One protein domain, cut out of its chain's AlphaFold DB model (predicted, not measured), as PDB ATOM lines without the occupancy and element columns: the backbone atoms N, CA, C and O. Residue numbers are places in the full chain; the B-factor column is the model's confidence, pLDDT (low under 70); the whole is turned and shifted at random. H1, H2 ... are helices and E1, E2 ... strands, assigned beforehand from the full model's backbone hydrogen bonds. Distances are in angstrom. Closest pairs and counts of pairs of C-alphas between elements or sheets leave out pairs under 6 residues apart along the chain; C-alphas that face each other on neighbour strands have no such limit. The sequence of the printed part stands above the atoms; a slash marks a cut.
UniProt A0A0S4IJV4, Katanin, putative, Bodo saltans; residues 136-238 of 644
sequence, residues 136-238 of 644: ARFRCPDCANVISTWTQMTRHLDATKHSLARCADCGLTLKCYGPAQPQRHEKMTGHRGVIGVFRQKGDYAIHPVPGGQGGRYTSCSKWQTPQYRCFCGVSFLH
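This is residues 136 to 238 of the 644 residues of the protein "Katanin, putative" of Bodo saltans (UniProt A0A0S4IJV4). The domain has little regular structure: two lobes, mostly loops, one with the antiparallel sheet E1 E2 E3 and H1, the other with H2 and E4. Residues 210 to 215 stick out. Of 103 printed residues, 32 are in two named helices and four named strands, in order E1 H1 H2 E2 E3 E4, class mixed. It is compact, radius of gyration of the C-alphas 14.7 A, spans 48, 26 and 21 A.

Find E1, residues 137 to 139, from C-alpha 137 at (13.121, -17.306, 1.217); E2 is 205 to 208, E3 217 to 219. H1 is 150 to 160, 15.2 A; H2 is 182 to 189; E4, 234 to 236, ends at (-13.044, -23.913, -5.798).

Look between E1 and E2 for N 206 and O 137, 2.8 A apart, and in hairpin E2 and E3 for N 207 and O 218, 3.3 A. H1 only grazes the sheet; C-alphas Met 153 and Phe 138 are closest, 6.8 A. H2 is apart from E4. Every O i to N i+4 pair in H1 and H2 is within hydrogen-bond range.

The printed part has no cut. Links H1 to H2, H2 to E2 and E3 to E4 are long. Find pLDDT under 70 at 163, 210 and 212 to 224.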
ATOM      1  N   ALA A 136      14.709 -13.550  -1.286       75.31
ATOM      2  CA  ALA A 136      13.414 -14.101  -0.893       75.31
ATOM      3  C   ALA A 136      13.530 -15.591  -0.528       75.31
ATOM      4  O   ALA A 136      13.942 -16.415  -1.347       75.31
ATOM      5  N   ARG A 137      13.149 -15.929   0.706       91.19
ATOM      6  CA  ARG A 137      13.121 -17.306   1.217       91.19
ATOM      7  C   ARG A 137      11.712 -17.871   1.088       91.19
ATOM      8  O   ARG A 137      10.742 -17.119   1.080       91.19
ATOM      9  N   PHE A 138      11.601 -19.190   1.021       93.44
ATOM     10  CA  PHE A 138      10.335 -19.907   0.906       93.44
ATOM     11  C   PHE A 138      10.193 -20.899   2.063       93.44
ATOM     12  O   PHE A 138      11.173 -21.546   2.425       93.44
ATOM     13  N   ARG A 139       9.003 -21.041   2.651       93.81
ATOM     14  CA  ARG A 139       8.706 -22.017   3.708       93.81
ATOM     15  C   ARG A 139       7.732 -23.055   3.177       93.81
ATOM     16  O   ARG A 139       6.666 -22.694   2.696       93.81
ATOM     17  N   CYS A 140       8.072 -24.336   3.288       93.81
ATOM     18  CA  CYS A 140       7.084 -25.387   3.097       93.81
ATOM     19  C   CYS A 140       6.166 -25.375   4.328       93.81
ATOM     20  O   CYS A 140       6.679 -25.473   5.445       93.81
ATOM     21  N   PRO A 141       4.845 -25.223   4.172       88.31
ATOM     22  CA  PRO A 141       3.940 -25.092   5.307       88.31
ATOM     23  C   PRO A 141       3.721 -26.420   6.036       88.31
ATOM     24  O   PRO A 141       3.579 -26.404   7.254       88.31
ATOM     25  N   ASP A 142       3.781 -27.551   5.330       90.19
ATOM     26  CA  ASP A 142       3.455 -28.863   5.905       90.19
ATOM     27  C   ASP A 142       4.603 -29.439   6.750       90.19
ATOM     28  O   ASP A 142       4.364 -30.074   7.771       90.19
ATOM     29  N   CYS A 143       5.863 -29.180   6.374       93.69
ATOM     30  CA  CYS A 143       7.042 -29.646   7.122       93.69
ATOM     31  C   CYS A 143       7.931 -28.516   7.666       93.69
ATOM     32  O   CYS A 143       9.074 -28.755   8.051       93.69
ATOM     33  N   ALA A 144       7.454 -27.269   7.626       92.19
ATOM     34  CA  ALA A 144       8.146 -26.049   8.055       92.19
ATOM     35  C   ALA A 144       9.517 -25.729   7.400       92.19
ATOM     36  O   ALA A 144      10.089 -24.689   7.737       92.19
ATOM     37  N   ASN A 145      10.031 -26.548   6.470       93.62
ATOM     38  CA  ASN A 145      11.360 -26.378   5.866       93.62
ATOM     39  C   ASN A 145      11.518 -25.019   5.173       93.62
ATOM     40  O   ASN A 145      10.727 -24.659   4.300       93.62
ATOM     41  N   VAL A 146      12.587 -24.299   5.524       94.12
ATOM     42  CA  VAL A 146      12.967 -23.021   4.907       94.12
ATOM     43  C   VAL A 146      13.972 -23.272   3.785       94.12
ATOM     44  O   VAL A 146      15.021 -23.873   3.996       94.12
ATOM     45  N   ILE A 147      13.652 -22.790   2.589       95.00
ATOM     46  CA  ILE A 147      14.373 -23.044   1.345       95.00
ATOM     47  C   ILE A 147      14.708 -21.702   0.685       95.00
ATOM     48  O   ILE A 147      13.868 -20.806   0.612       95.00
ATOM     49  N   SER A 148      15.944 -21.528   0.215       92.94
ATOM     50  CA  SER A 148      16.454 -20.218  -0.223       92.94
ATOM     51  C   SER A 148      16.046 -19.807  -1.640       92.94
ATOM     52  O   SER A 148      16.252 -18.658  -2.015       92.94
ATOM     53  N   THR A 149      15.487 -20.717  -2.444       92.94
ATOM     54  CA  THR A 149      15.091 -20.435  -3.832       92.94
ATOM     55  C   THR A 149      13.808 -21.162  -4.224       92.94
ATOM     56  O   THR A 149      13.549 -22.283  -3.782       92.94
ATOM     57  N   TRP A 150      13.022 -20.557  -5.122       93.06
ATOM     58  CA  TRP A 150      11.780 -21.160  -5.616       93.06
ATOM     59  C   TRP A 150      12.022 -22.504  -6.317       93.06
ATOM     60  O   TRP A 150      11.297 -23.456  -6.070       93.06
ATOM     61  N   THR A 151      13.091 -22.631  -7.108       92.25
ATOM     62  CA  THR A 151      13.447 -23.879  -7.814       92.25
ATOM     63  C   THR A 151      13.799 -25.033  -6.868       92.25
ATOM     64  O   THR A 151      13.590 -26.200  -7.197       92.25
ATOM     65  N   GLN A 152      14.340 -24.736  -5.684       94.25
ATOM     66  CA  GLN A 152      14.527 -25.748  -4.642       94.25
ATOM     67  C   GLN A 152      13.205 -26.062  -3.925       94.25
ATOM     68  O   GLN A 152      12.986 -27.217  -3.574       94.25
ATOM     69  N   MET A 153      12.313 -25.076  -3.748       93.88
ATOM     70  CA  MET A 153      10.978 -25.295  -3.175       93.88
ATOM     71  C   MET A 153      10.128 -26.193  -4.079       93.88
ATOM     72  O   MET A 153       9.599 -27.193  -3.610       93.88
ATOM     73  N   THR A 154      10.064 -25.925  -5.385       91.44
ATOM     74  CA  THR A 154       9.316 -26.771  -6.329       91.44
ATOM     75  C   THR A 154       9.846 -28.204  -6.364       91.44
ATOM     76  O   THR A 154       9.052 -29.141  -6.319       91.44
ATOM     77  N   ARG A 155      11.176 -28.388  -6.338       92.88
ATOM     78  CA  ARG A 155      11.817 -29.709  -6.206       92.88
ATOM     79  C   ARG A 155      11.481 -30.396  -4.879       92.88
ATOM     80  O   ARG A 155      11.280 -31.605  -4.867       92.88
ATOM     81  N   HIS A 156      11.432 -29.648  -3.778       93.94
ATOM     82  CA  HIS A 156      11.044 -30.172  -2.472       93.94
ATOM     83  C   HIS A 156       9.595 -30.675  -2.489       93.94
ATOM     84  O   HIS A 156       9.378 -31.839  -2.166       93.94
ATOM     85  N   LEU A 157       8.642 -29.857  -2.951       92.19
ATOM     86  CA  LEU A 157       7.228 -30.238  -3.081       92.19
ATOM     87  C   LEU A 157       7.048 -31.463  -3.998       92.19
ATOM     88  O   LEU A 157       6.279 -32.369  -3.686       92.19
ATOM     89  N   ASP A 158       7.810 -31.546  -5.094       89.62
ATOM     90  CA  ASP A 158       7.795 -32.711  -5.988       89.62
ATOM     91  C   ASP A 158       8.342 -33.988  -5.342       89.62
ATOM     92  O   ASP A 158       7.852 -35.077  -5.655       89.62
ATOM     93  N   ALA A 159       9.338 -33.875  -4.462       92.69
ATOM     94  CA  ALA A 159       9.943 -35.007  -3.770       92.69
ATOM     95  C   ALA A 159       9.091 -35.497  -2.588       92.69
ATOM     96  O   ALA A 159       8.928 -36.701  -2.420       92.69
ATOM     97  N   THR A 160       8.531 -34.584  -1.787       93.06
ATOM     98  CA  THR A 160       7.785 -34.925  -0.562       93.06
ATOM     99  C   THR A 160       6.276 -35.043  -0.748       93.06
ATOM    100  O   THR A 160       5.598 -35.551   0.138       93.06
ATOM    101  N   LYS A 161       5.736 -34.567  -1.878       89.56
ATOM    102  CA  LYS A 161       4.292 -34.469  -2.162       89.56
ATOM    103  C   LYS A 161       3.506 -33.556  -1.208       89.56
ATOM    104  O   LYS A 161       2.279 -33.614  -1.183       89.56
ATOM    105  N   HIS A 162       4.192 -32.681  -0.472       89.00
ATOM    106  CA  HIS A 162       3.559 -31.673   0.383       89.00
ATOM    107  C   HIS A 162       2.666 -30.721  -0.429       89.00
ATOM    108  O   HIS A 162       3.041 -30.284  -1.517       89.00
ATOM    109  N   SER A 163       1.509 -30.370   0.136       66.69
ATOM    110  CA  SER A 163       0.572 -29.349  -0.354       66.69
ATOM    111  C   SER A 163       0.103 -29.521  -1.807       66.69
ATOM    112  O   SER A 163      -0.288 -28.548  -2.455       66.69
ATOM    113  N   LEU A 164       0.135 -30.743  -2.346       78.69
ATOM    114  CA  LEU A 164      -0.326 -31.006  -3.706       78.69
ATOM    115  C   LEU A 164      -1.831 -31.296  -3.716       78.69
ATOM    116  O   LEU A 164      -2.263 -32.443  -3.585       78.69
ATOM    117  N   ALA A 165      -2.622 -30.232  -3.876       90.62
ATOM    118  CA  ALA A 165      -4.056 -30.331  -4.133       90.62
ATOM    119  C   ALA A 165      -4.331 -31.270  -5.324       90.62
ATOM    120  O   ALA A 165      -3.546 -31.342  -6.270       90.62
ATOM    121  N   ARG A 166      -5.440 -32.008  -5.292       94.50
ATOM    122  CA  ARG A 166      -5.815 -32.945  -6.364       94.50
ATOM    123  C   ARG A 166      -7.036 -32.416  -7.095       94.50
ATOM    124  O   ARG A 166      -7.941 -31.942  -6.429       94.50
ATOM    125  N   CYS A 167      -7.101 -32.512  -8.419       95.62
ATOM    126  CA  CYS A 167      -8.345 -32.239  -9.145       95.62
ATOM    127  C   CYS A 167      -9.471 -33.124  -8.584       95.62
ATOM    128  O   CYS A 167      -9.244 -34.320  -8.383       95.62
ATOM    129  N   ALA A 168     -10.645 -32.547  -8.314       95.12
ATOM    130  CA  ALA A 168     -11.781 -33.297  -7.785       95.12
ATOM    131  C   ALA A 168     -12.291 -34.355  -8.781       95.12
ATOM    132  O   ALA A 168     -12.521 -35.495  -8.385       95.12
ATOM    133  N   ASP A 169     -12.363 -34.007 -10.068       94.38
ATOM    134  CA  ASP A 169     -12.958 -34.861 -11.104       94.38
ATOM    135  C   ASP A 169     -12.030 -35.996 -11.563       94.38
ATOM    136  O   ASP A 169     -12.424 -37.161 -11.597       94.38
ATOM    137  N   CYS A 170     -10.771 -35.687 -11.906       95.69
ATOM    138  CA  CYS A 170      -9.828 -36.686 -12.434       95.69
ATOM    139  C   CYS A 170      -8.809 -37.207 -11.408       95.69
ATOM    140  O   CYS A 170      -7.972 -38.052 -11.733       95.69
ATOM    141  N   GLY A 171      -8.815 -36.686 -10.177       94.31
ATOM    142  CA  GLY A 171      -7.903 -37.099  -9.107       94.31
ATOM    143  C   GLY A 171      -6.422 -36.753  -9.325       94.31
ATOM    144  O   GLY A 171      -5.605 -37.104  -8.460       94.31
ATOM    145  N   LEU A 172      -6.068 -36.092 -10.440       93.75
ATOM    146  CA  LEU A 172      -4.703 -35.707 -10.804       93.75
ATOM    147  C   LEU A 172      -4.097 -34.790  -9.742       93.75
ATOM    148  O   LEU A 172      -4.704 -33.806  -9.331       93.75
ATOM    149  N   THR A 173      -2.869 -35.091  -9.334       92.50
ATOM    150  CA  THR A 173      -2.085 -34.260  -8.421       92.50
ATOM    151  C   THR A 173      -1.646 -32.966  -9.113       92.50
ATOM    152  O   THR A 173      -0.790 -32.985 -10.000       92.50
ATOM    153  N   LEU A 174      -2.229 -31.845  -8.696       91.00
ATOM    154  CA  LEU A 174      -1.965 -30.510  -9.220       91.00
ATOM    155  C   LEU A 174      -0.753 -29.894  -8.513       91.00
ATOM    156  O   LEU A 174      -0.436 -30.214  -7.366       91.00
ATOM    157  N   LYS A 175      -0.048 -29.007  -9.214       88.69
ATOM    158  CA  LYS A 175       1.178 -28.355  -8.736       88.69
ATOM    159  C   LYS A 175       0.989 -26.849  -8.683       88.69
ATOM    160  O   LYS A 175       0.292 -26.277  -9.505       88.69
ATOM    161  N   CYS A 176       1.702 -26.164  -7.798       82.00
ATOM    162  CA  CYS A 176       1.714 -24.697  -7.731       82.00
ATOM    163  C   CYS A 176       2.504 -24.001  -8.862       82.00
ATOM    164  O   CYS A 176       2.952 -22.868  -8.696       82.00
ATOM    165  N   TYR A 177       2.750 -24.697  -9.978       81.12
ATOM    166  CA  TYR A 177       3.535 -24.229 -11.120       81.12
ATOM    167  C   TYR A 177       3.340 -25.132 -12.352       81.12
ATOM    168  O   TYR A 177       3.067 -26.329 -12.234       81.12
ATOM    169  N   GLY A 178       3.586 -24.575 -13.541       81.81
ATOM    170  CA  GLY A 178       3.564 -25.314 -14.807       81.81
ATOM    171  C   GLY A 178       2.147 -25.648 -15.306       81.81
ATOM    172  O   GLY A 178       1.177 -25.054 -14.843       81.81
ATOM    173  N   PRO A 179       1.996 -26.587 -16.258       76.56
ATOM    174  CA  PRO A 179       0.692 -26.923 -16.844       76.56
ATOM    175  C   PRO A 179      -0.258 -27.628 -15.863       76.56
ATOM    176  O   PRO A 179      -1.464 -27.609 -16.063       76.56
ATOM    177  N   ALA A 180       0.266 -28.209 -14.778       83.69
ATOM    178  CA  ALA A 180      -0.524 -28.822 -13.708       83.69
ATOM    179  C   ALA A 180      -1.013 -27.813 -12.644       83.69
ATOM    180  O   ALA A 180      -1.476 -28.230 -11.584       83.69
ATOM    181  N   GLN A 181      -0.889 -26.504 -12.889       88.81
ATOM    182  CA  GLN A 181      -1.514 -25.462 -12.070       88.81
ATOM    183  C   GLN A 181      -3.042 -25.550 -12.189       88.81
ATOM    184  O   GLN A 181      -3.511 -25.630 -13.322       88.81
ATOM    185  N   PRO A 182      -3.827 -25.500 -11.092       88.62
ATOM    186  CA  PRO A 182      -5.275 -25.697 -11.145       88.62
ATOM    187  C   PRO A 182      -5.977 -24.818 -12.177       88.62
ATOM    188  O   PRO A 182      -6.611 -25.369 -13.057       88.62
ATOM    189  N   GLN A 183      -5.741 -23.502 -12.193       87.69
ATOM    190  CA  GLN A 183      -6.326 -22.584 -13.188       87.69
ATOM    191  C   GLN A 183      -6.076 -23.037 -14.643       87.69
ATOM    192  O   GLN A 183      -6.970 -22.996 -15.484       87.69
ATOM    193  N   ARG A 184      -4.860 -23.520 -14.945       88.56
ATOM    194  CA  ARG A 184      -4.514 -24.057 -16.272       88.56
ATOM    195  C   ARG A 184      -5.149 -25.421 -16.516       88.56
ATOM    196  O   ARG A 184      -5.605 -25.677 -17.620       88.56
ATOM    197  N   HIS A 185      -5.195 -26.281 -15.503       91.81
ATOM    198  CA  HIS A 185      -5.834 -27.589 -15.584       91.81
ATOM    199  C   HIS A 185      -7.342 -27.463 -15.827       91.81
ATOM    200  O   HIS A 185      -7.845 -28.090 -16.754       91.81
ATOM    201  N   GLU A 186      -8.037 -26.615 -15.066       90.31
ATOM    202  CA  GLU A 186      -9.457 -26.292 -15.231       90.31
ATOM    203  C   GLU A 186      -9.711 -25.746 -16.651       90.31
ATOM    204  O   GLU A 186     -10.502 -26.333 -17.389       90.31
ATOM    205  N   LYS A 187      -8.944 -24.740 -17.115       87.00
ATOM    206  CA  LYS A 187      -9.061 -24.198 -18.491       87.00
ATOM    207  C   LYS A 187      -8.757 -25.229 -19.594       87.00
ATOM    208  O   LYS A 187      -9.391 -25.198 -20.641       87.00
ATOM    209  N   MET A 188      -7.810 -26.151 -19.384       90.12
ATOM    210  CA  MET A 188      -7.424 -27.167 -20.380       90.12
ATOM    211  C   MET A 188      -8.338 -28.398 -20.429       90.12
ATOM    212  O   MET A 188      -8.372 -29.075 -21.453       90.12
ATOM    213  N   THR A 189      -9.001 -28.748 -19.324       92.19
ATOM    214  CA  THR A 189      -9.740 -30.022 -19.197       92.19
ATOM    215  C   THR A 189     -11.236 -29.852 -18.968       92.19
ATOM    216  O   THR A 189     -11.979 -30.811 -19.144       92.19
ATOM    217  N   GLY A 190     -11.689 -28.661 -18.567       90.88
ATOM    218  CA  GLY A 190     -13.067 -28.414 -18.146       90.88
ATOM    219  C   GLY A 190     -13.414 -28.970 -16.761       90.88
ATOM    220  O   GLY A 190     -14.521 -28.718 -16.289       90.88
ATOM    221  N   HIS A 191     -12.493 -29.686 -16.100       93.81
ATOM    222  CA  HIS A 191     -12.653 -30.104 -14.707       93.81
ATOM    223  C   HIS A 191     -12.756 -28.888 -13.777       93.81
ATOM    224  O   HIS A 191     -12.230 -27.820 -14.096       93.81
ATOM    225  N   ARG A 192     -13.393 -29.050 -12.615       92.56
ATOM    226  CA  ARG A 192     -13.642 -27.967 -11.653       92.56
ATOM    227  C   ARG A 192     -13.280 -28.391 -10.232       92.56
ATOM    228  O   ARG A 192     -13.694 -29.441  -9.750       92.56
ATOM    229  N   GLY A 193     -12.571 -27.522  -9.518       93.81
ATOM    230  CA  GLY A 193     -12.316 -27.681  -8.092       93.81
ATOM    231  C   GLY A 193     -11.222 -28.688  -7.734       93.81
ATOM    232  O   GLY A 193     -10.776 -29.533  -8.519       93.81
ATOM    233  N   VAL A 194     -10.752 -28.563  -6.493       94.81
ATOM    234  CA  VAL A 194      -9.594 -29.285  -5.973       94.81
ATOM    235  C   VAL A 194      -9.842 -29.833  -4.568       94.81
ATOM    236  O   VAL A 194     -10.324 -29.142  -3.678       94.81
ATOM    237  N   ILE A 195      -9.471 -31.087  -4.338       93.50
ATOM    238  CA  ILE A 195      -9.440 -31.713  -3.017       93.50
ATOM    239  C   ILE A 195      -8.142 -31.299  -2.318       93.50
ATOM    240  O   ILE A 195      -7.041 -31.481  -2.853       93.50
ATOM    241  N   GLY A 196      -8.278 -30.768  -1.102       89.12
ATOM    242  CA  GLY A 196      -7.181 -30.204  -0.318       89.12
ATOM    243  C   GLY A 196      -7.125 -28.681  -0.428       89.12
ATOM    244  O   GLY A 196      -8.139 -28.030  -0.683       89.12
ATOM    245  N   VAL A 197      -5.937 -28.113  -0.206       85.38
ATOM    246  CA  VAL A 197      -5.718 -26.663  -0.273       85.38
ATOM    247  C   VAL A 197      -4.648 -26.361  -1.311       85.38
ATOM    248  O   VAL A 197      -3.514 -26.831  -1.206       85.38
ATOM    249  N   PHE A 198      -5.016 -25.590  -2.329       88.06
ATOM    250  CA  PHE A 198      -4.082 -25.079  -3.317       88.06
ATOM    251  C   PHE A 198      -3.268 -23.928  -2.721       88.06
ATOM    252  O   PHE A 198      -3.787 -23.118  -1.962       88.06
ATOM    253  N   ARG A 199      -1.984 -23.848  -3.072       88.38
ATOM    254  CA  ARG A 199      -1.080 -22.775  -2.645       88.38
ATOM    255  C   ARG A 199      -0.419 -22.151  -3.860       88.38
ATOM    256  O   ARG A 199       0.197 -22.869  -4.646       88.38
ATOM    257  N   GLN A 200      -0.488 -20.835  -3.993       88.56
ATOM    258  CA  GLN A 200       0.308 -20.079  -4.951       88.56
ATOM    259  C   GLN A 200       1.739 -19.850  -4.447       88.56
ATOM    260  O   GLN A 200       2.080 -20.101  -3.293       88.56
ATOM    261  N   LYS A 201       2.613 -19.345  -5.326       89.94
ATOM    262  CA  LYS A 201       4.025 -19.071  -5.020       89.94
ATOM    263  C   LYS A 201       4.226 -18.136  -3.817       89.94
ATOM    264  O   LYS A 201       5.182 -18.346  -3.071       89.94
ATOM    265  N   GLY A 202       3.376 -17.122  -3.629       87.88
ATOM    266  CA  GLY A 202       3.479 -16.210  -2.485       87.88
ATOM    267  C   GLY A 202       3.020 -16.818  -1.161       87.88
ATOM    268  O   GLY A 202       3.566 -16.444  -0.130       87.88
ATOM    269  N   ASP A 203       2.157 -17.838  -1.172       88.00
ATOM    270  CA  ASP A 203       1.763 -18.567   0.050       88.00
ATOM    271  C   ASP A 203       2.943 -19.355   0.651       88.00
ATOM    272  O   ASP A 203       2.987 -19.638   1.848       88.00
ATOM    273  N   TYR A 204       3.932 -19.698  -0.182       90.25
ATOM    274  CA  TYR A 204       5.218 -20.235   0.261       90.25
ATOM    275  C   TYR A 204       6.241 -19.138   0.577       90.25
ATOM    276  O   TYR A 204       7.272 -19.446   1.172       90.25
ATOM    277  N   ALA A 205       6.039 -17.891   0.146       90.69
ATOM    278  CA  ALA A 205       7.034 -16.835   0.281       90.69
ATOM    279  C   ALA A 205       7.111 -16.314   1.722       90.69
ATOM    280  O   ALA A 205       6.119 -15.983   2.374       90.69
ATOM    281  N   ILE A 206       8.338 -16.219   2.223       89.94
ATOM    282  CA  ILE A 206       8.639 -15.631   3.518       89.94
ATOM    283  C   ILE A 206       9.080 -14.191   3.280       89.94
ATOM    284  O   ILE A 206      10.186 -13.942   2.787       89.94
ATOM    285  N   HIS A 207       8.235 -13.237   3.653       81.12
ATOM    286  CA  HIS A 207       8.558 -11.826   3.504       81.12
ATOM    287  C   HIS A 207       9.332 -11.325   4.741       81.12
ATOM    288  O   HIS A 207       8.941 -11.608   5.879       81.12
ATOM    289  N   PRO A 208      10.458 -10.607   4.563       72.94
ATOM    290  CA  PRO A 208      11.104  -9.910   5.669       72.94
ATOM    291  C   PRO A 208      10.191  -8.773   6.140       72.94
ATOM    292  O   PRO A 208       9.646  -8.039   5.315       72.94
ATOM    293  N   VAL A 209      10.029  -8.608   7.455       70.50
ATOM    294  CA  VAL A 209       9.154  -7.560   8.009       70.50
ATOM    295  C   VAL A 209       9.770  -6.181   7.727       70.50
ATOM    296  O   VAL A 209      10.860  -5.902   8.243       70.50
ATOM    297  N   PRO A 210       9.111  -5.289   6.959       62.72
ATOM    298  CA  PRO A 210       9.650  -3.959   6.685       62.72
ATOM    299  C   PRO A 210       9.856  -3.174   7.987       62.72
ATOM    300  O   PRO A 210       8.951  -3.071   8.811       62.72
ATOM    301  N   GLY A 211      11.059  -2.633   8.193       73.00
ATOM    302  CA  GLY A 211      11.408  -1.846   9.386       73.00
ATOM    303  C   GLY A 211      11.825  -2.649  10.628       73.00
ATOM    304  O   GLY A 211      12.261  -2.054  11.613       73.00
ATOM    305  N   GLY A 212      11.770  -3.985  10.603       62.50
ATOM    306  CA  GLY A 212      12.232  -4.818  11.715       62.50
ATOM    307  C   GLY A 212      13.761  -4.902  11.811       62.50
ATOM    308  O   GLY A 212      14.365  -5.791  11.209       62.50
ATOM    309  N   GLN A 213      14.398  -4.039  12.617       51.38
ATOM    310  CA  GLN A 213      15.814  -4.185  12.998       51.38
ATOM    311  C   GLN A 213      16.021  -5.471  13.823       51.38
ATOM    312  O   GLN A 213      15.960  -5.465  15.049       51.38
ATOM    313  N   GLY A 214      16.232  -6.600  13.142       61.16
ATOM    314  CA  GLY A 214      16.432  -7.896  13.800       61.16
ATOM    315  C   GLY A 214      16.304  -9.142  12.921       61.16
ATOM    316  O   GLY A 214      16.144 -10.226  13.473       61.16
ATOM    317  N   GLY A 215      16.319  -9.022  11.585       55.59
ATOM    318  CA  GLY A 215      16.299 -10.185  10.680       55.59
ATOM    319  C   GLY A 215      15.046 -11.061  10.807       55.59
ATOM    320  O   GLY A 215      15.117 -12.273  10.614       55.59
ATOM    321  N   ARG A 216      13.912 -10.461  11.192       58.22
ATOM    322  CA  ARG A 216      12.658 -11.178  11.433       58.22
ATOM    323  C   ARG A 216      11.831 -11.305  10.165       58.22
ATOM    324  O   ARG A 216      11.700 -10.374   9.372       58.22
ATOM    325  N   TYR A 217      11.243 -12.479  10.038       59.41
ATOM    326  CA  TYR A 217      10.494 -12.932   8.887       59.41
ATOM    327  C   TYR A 217       9.083 -13.302   9.341       59.41
ATOM    328  O   TYR A 217       8.940 -14.075  10.290       59.41
ATOM    329  N   THR A 218       8.057 -12.793   8.666       53.50
ATOM    330  CA  THR A 218       6.688 -13.296   8.819       53.50
ATOM    331  C   THR A 218       6.393 -14.273   7.686       53.50
ATOM    332  O   THR A 218       6.693 -14.017   6.518       53.50
ATOM    333  N   SER A 219       5.810 -15.425   8.018       53.81
ATOM    334  CA  SER A 219       5.101 -16.217   7.011       53.81
ATOM    335  C   SER A 219       3.881 -15.416   6.581       53.81
ATOM    336  O   SER A 219       3.096 -15.036   7.450       53.81
ATOM    337  N   CYS A 220       3.719 -15.163   5.283       52.00
ATOM    338  CA  CYS A 220       2.515 -14.506   4.791       52.00
ATOM    339  C   CYS A 220       1.319 -15.427   5.070       52.00
ATOM    340  O   CYS A 220       1.228 -16.505   4.492       52.00
ATOM    341  N   SER A 221       0.435 -15.053   6.001       53.06
ATOM    342  CA  SER A 221      -0.773 -15.840   6.295       53.06
ATOM    343  C   SER A 221      -1.934 -15.503   5.358       53.06
ATOM    344  O   SER A 221      -2.988 -16.131   5.427       53.06
ATOM    345  N   LYS A 222      -1.754 -14.486   4.508       58.28
ATOM    346  CA  LYS A 222      -2.696 -14.106   3.462       58.28
ATOM    347  C   LYS A 222      -2.483 -15.014   2.262       58.28
ATOM    348  O   LYS A 222      -1.550 -14.807   1.492       58.28
ATOM    349  N   TRP A 223      -3.365 -16.000   2.136       62.31
ATOM    350  CA  TRP A 223      -3.564 -16.752   0.904       62.31
ATOM    351  C   TRP A 223      -3.765 -15.768  -0.249       62.31
ATOM    352  O   TRP A 223      -4.651 -14.918  -0.174       62.31
ATOM    353  N   GLN A 224      -2.931 -15.852  -1.284       69.12
ATOM    354  CA  GLN A 224      -3.004 -14.917  -2.412       69.12
ATOM    355  C   GLN A 224      -4.270 -15.105  -3.251       69.12
ATOM    356  O   GLN A 224      -4.725 -14.159  -3.882       69.12
ATOM    357  N   THR A 225      -4.847 -16.308  -3.242       74.44
ATOM    358  CA  THR A 225      -6.086 -16.631  -3.955       74.44
ATOM    359  C   THR A 225      -7.152 -17.073  -2.956       74.44
ATOM    360  O   THR A 225      -6.882 -17.998  -2.177       74.44
ATOM    361  N   PRO A 226      -8.356 -16.472  -2.967       77.50
ATOM    362  CA  PRO A 226      -9.475 -17.000  -2.204       77.50
ATOM    363  C   PRO A 226      -9.821 -18.412  -2.694       77.50
ATOM    364  O   PRO A 226      -9.744 -18.716  -3.882       77.50
ATOM    365  N   GLN A 227     -10.179 -19.293  -1.762       86.25
ATOM    366  CA  GLN A 227     -10.596 -20.663  -2.053       86.25
ATOM    367  C   GLN A 227     -11.940 -20.925  -1.386       86.25
ATOM    368  O   GLN A 227     -12.048 -20.952  -0.161       86.25
ATOM    369  N   TYR A 228     -12.959 -21.121  -2.212       90.06
ATOM    370  CA  TYR A 228     -14.342 -21.329  -1.809       90.06
ATOM    371  C   TYR A 228     -14.547 -22.813  -1.529       90.06
ATOM    372  O   TYR A 228     -14.623 -23.619  -2.456       90.06
ATOM    373  N   ARG A 229     -14.562 -23.203  -0.253       91.25
ATOM    374  CA  ARG A 229     -14.599 -24.615   0.142       91.25
ATOM    375  C   ARG A 229     -16.024 -25.092   0.408       91.25
ATOM    376  O   ARG A 229     -16.713 -24.548   1.262       91.25
ATOM    377  N   CYS A 230     -16.436 -26.138  -0.301       92.62
ATOM    378  CA  CYS A 230     -17.658 -26.876  -0.014       92.62
ATOM    379  C   CYS A 230     -17.467 -27.785   1.214       92.62
ATOM    380  O   CYS A 230     -16.355 -28.249   1.492       92.62
ATOM    381  N   PHE A 231     -18.553 -28.104   1.921       89.56
ATOM    382  CA  PHE A 231     -18.538 -28.995   3.087       89.56
ATOM    383  C   PHE A 231     -18.077 -30.428   2.762       89.56
ATOM    384  O   PHE A 231     -17.528 -31.103   3.628       89.56
ATOM    385  N   CYS A 232     -18.190 -30.874   1.505       88.44
ATOM    386  CA  CYS A 232     -17.598 -32.130   1.023       88.44
ATOM    387  C   CYS A 232     -16.055 -32.123   0.973       88.44
ATOM    388  O   CYS A 232     -15.431 -33.133   0.650       88.44
ATOM    389  N   GLY A 233     -15.424 -30.982   1.262       88.31
ATOM    390  CA  GLY A 233     -13.977 -30.814   1.308       88.31
ATOM    391  C   GLY A 233     -13.333 -30.347   0.001       88.31
ATOM    392  O   GLY A 233     -12.137 -30.038   0.040       88.31
ATOM    393  N   VAL A 234     -14.091 -30.253  -1.101       94.06
ATOM    394  CA  VAL A 234     -13.641 -29.687  -2.387       94.06
ATOM    395  C   VAL A 234     -13.572 -28.160  -2.303       94.06
ATOM    396  O   VAL A 234     -14.512 -27.504  -1.861       94.06
ATOM    397  N   SER A 235     -12.449 -27.600  -2.740       93.12
ATOM    398  CA  SER A 235     -12.160 -26.167  -2.805       93.12
ATOM    399  C   SER A 235     -12.252 -25.675  -4.250       93.12
ATOM    400  O   SER A 235     -11.690 -26.297  -5.149       93.12
ATOM    401  N   PHE A 236     -12.902 -24.540  -4.483       93.56
ATOM    402  CA  PHE A 236     -13.044 -23.913  -5.798       93.56
ATOM    403  C   PHE A 236     -12.303 -22.581  -5.851       93.56
ATOM    404  O   PHE A 236     -12.257 -21.852  -4.861       93.56
ATOM    405  N   LEU A 237     -11.749 -22.241  -7.016       88.94
ATOM    406  CA  LEU A 237     -11.091 -20.948  -7.231       88.94
ATOM    407  C   LEU A 237     -12.071 -19.812  -7.558       88.94
ATOM    408  O   LEU A 237     -11.690 -18.650  -7.483       88.94
ATOM    409  N   HIS A 238     -13.323 -20.135  -7.895       90.25
ATOM    410  CA  HIS A 238     -14.346 -19.162  -8.271       90.25
ATOM    411  C   HIS A 238     -15.691 -19.476  -7.587       90.25
ATOM    412  O   HIS A 238     -16.077 -20.651  -7.549       90.25
TER     413      HIS A 238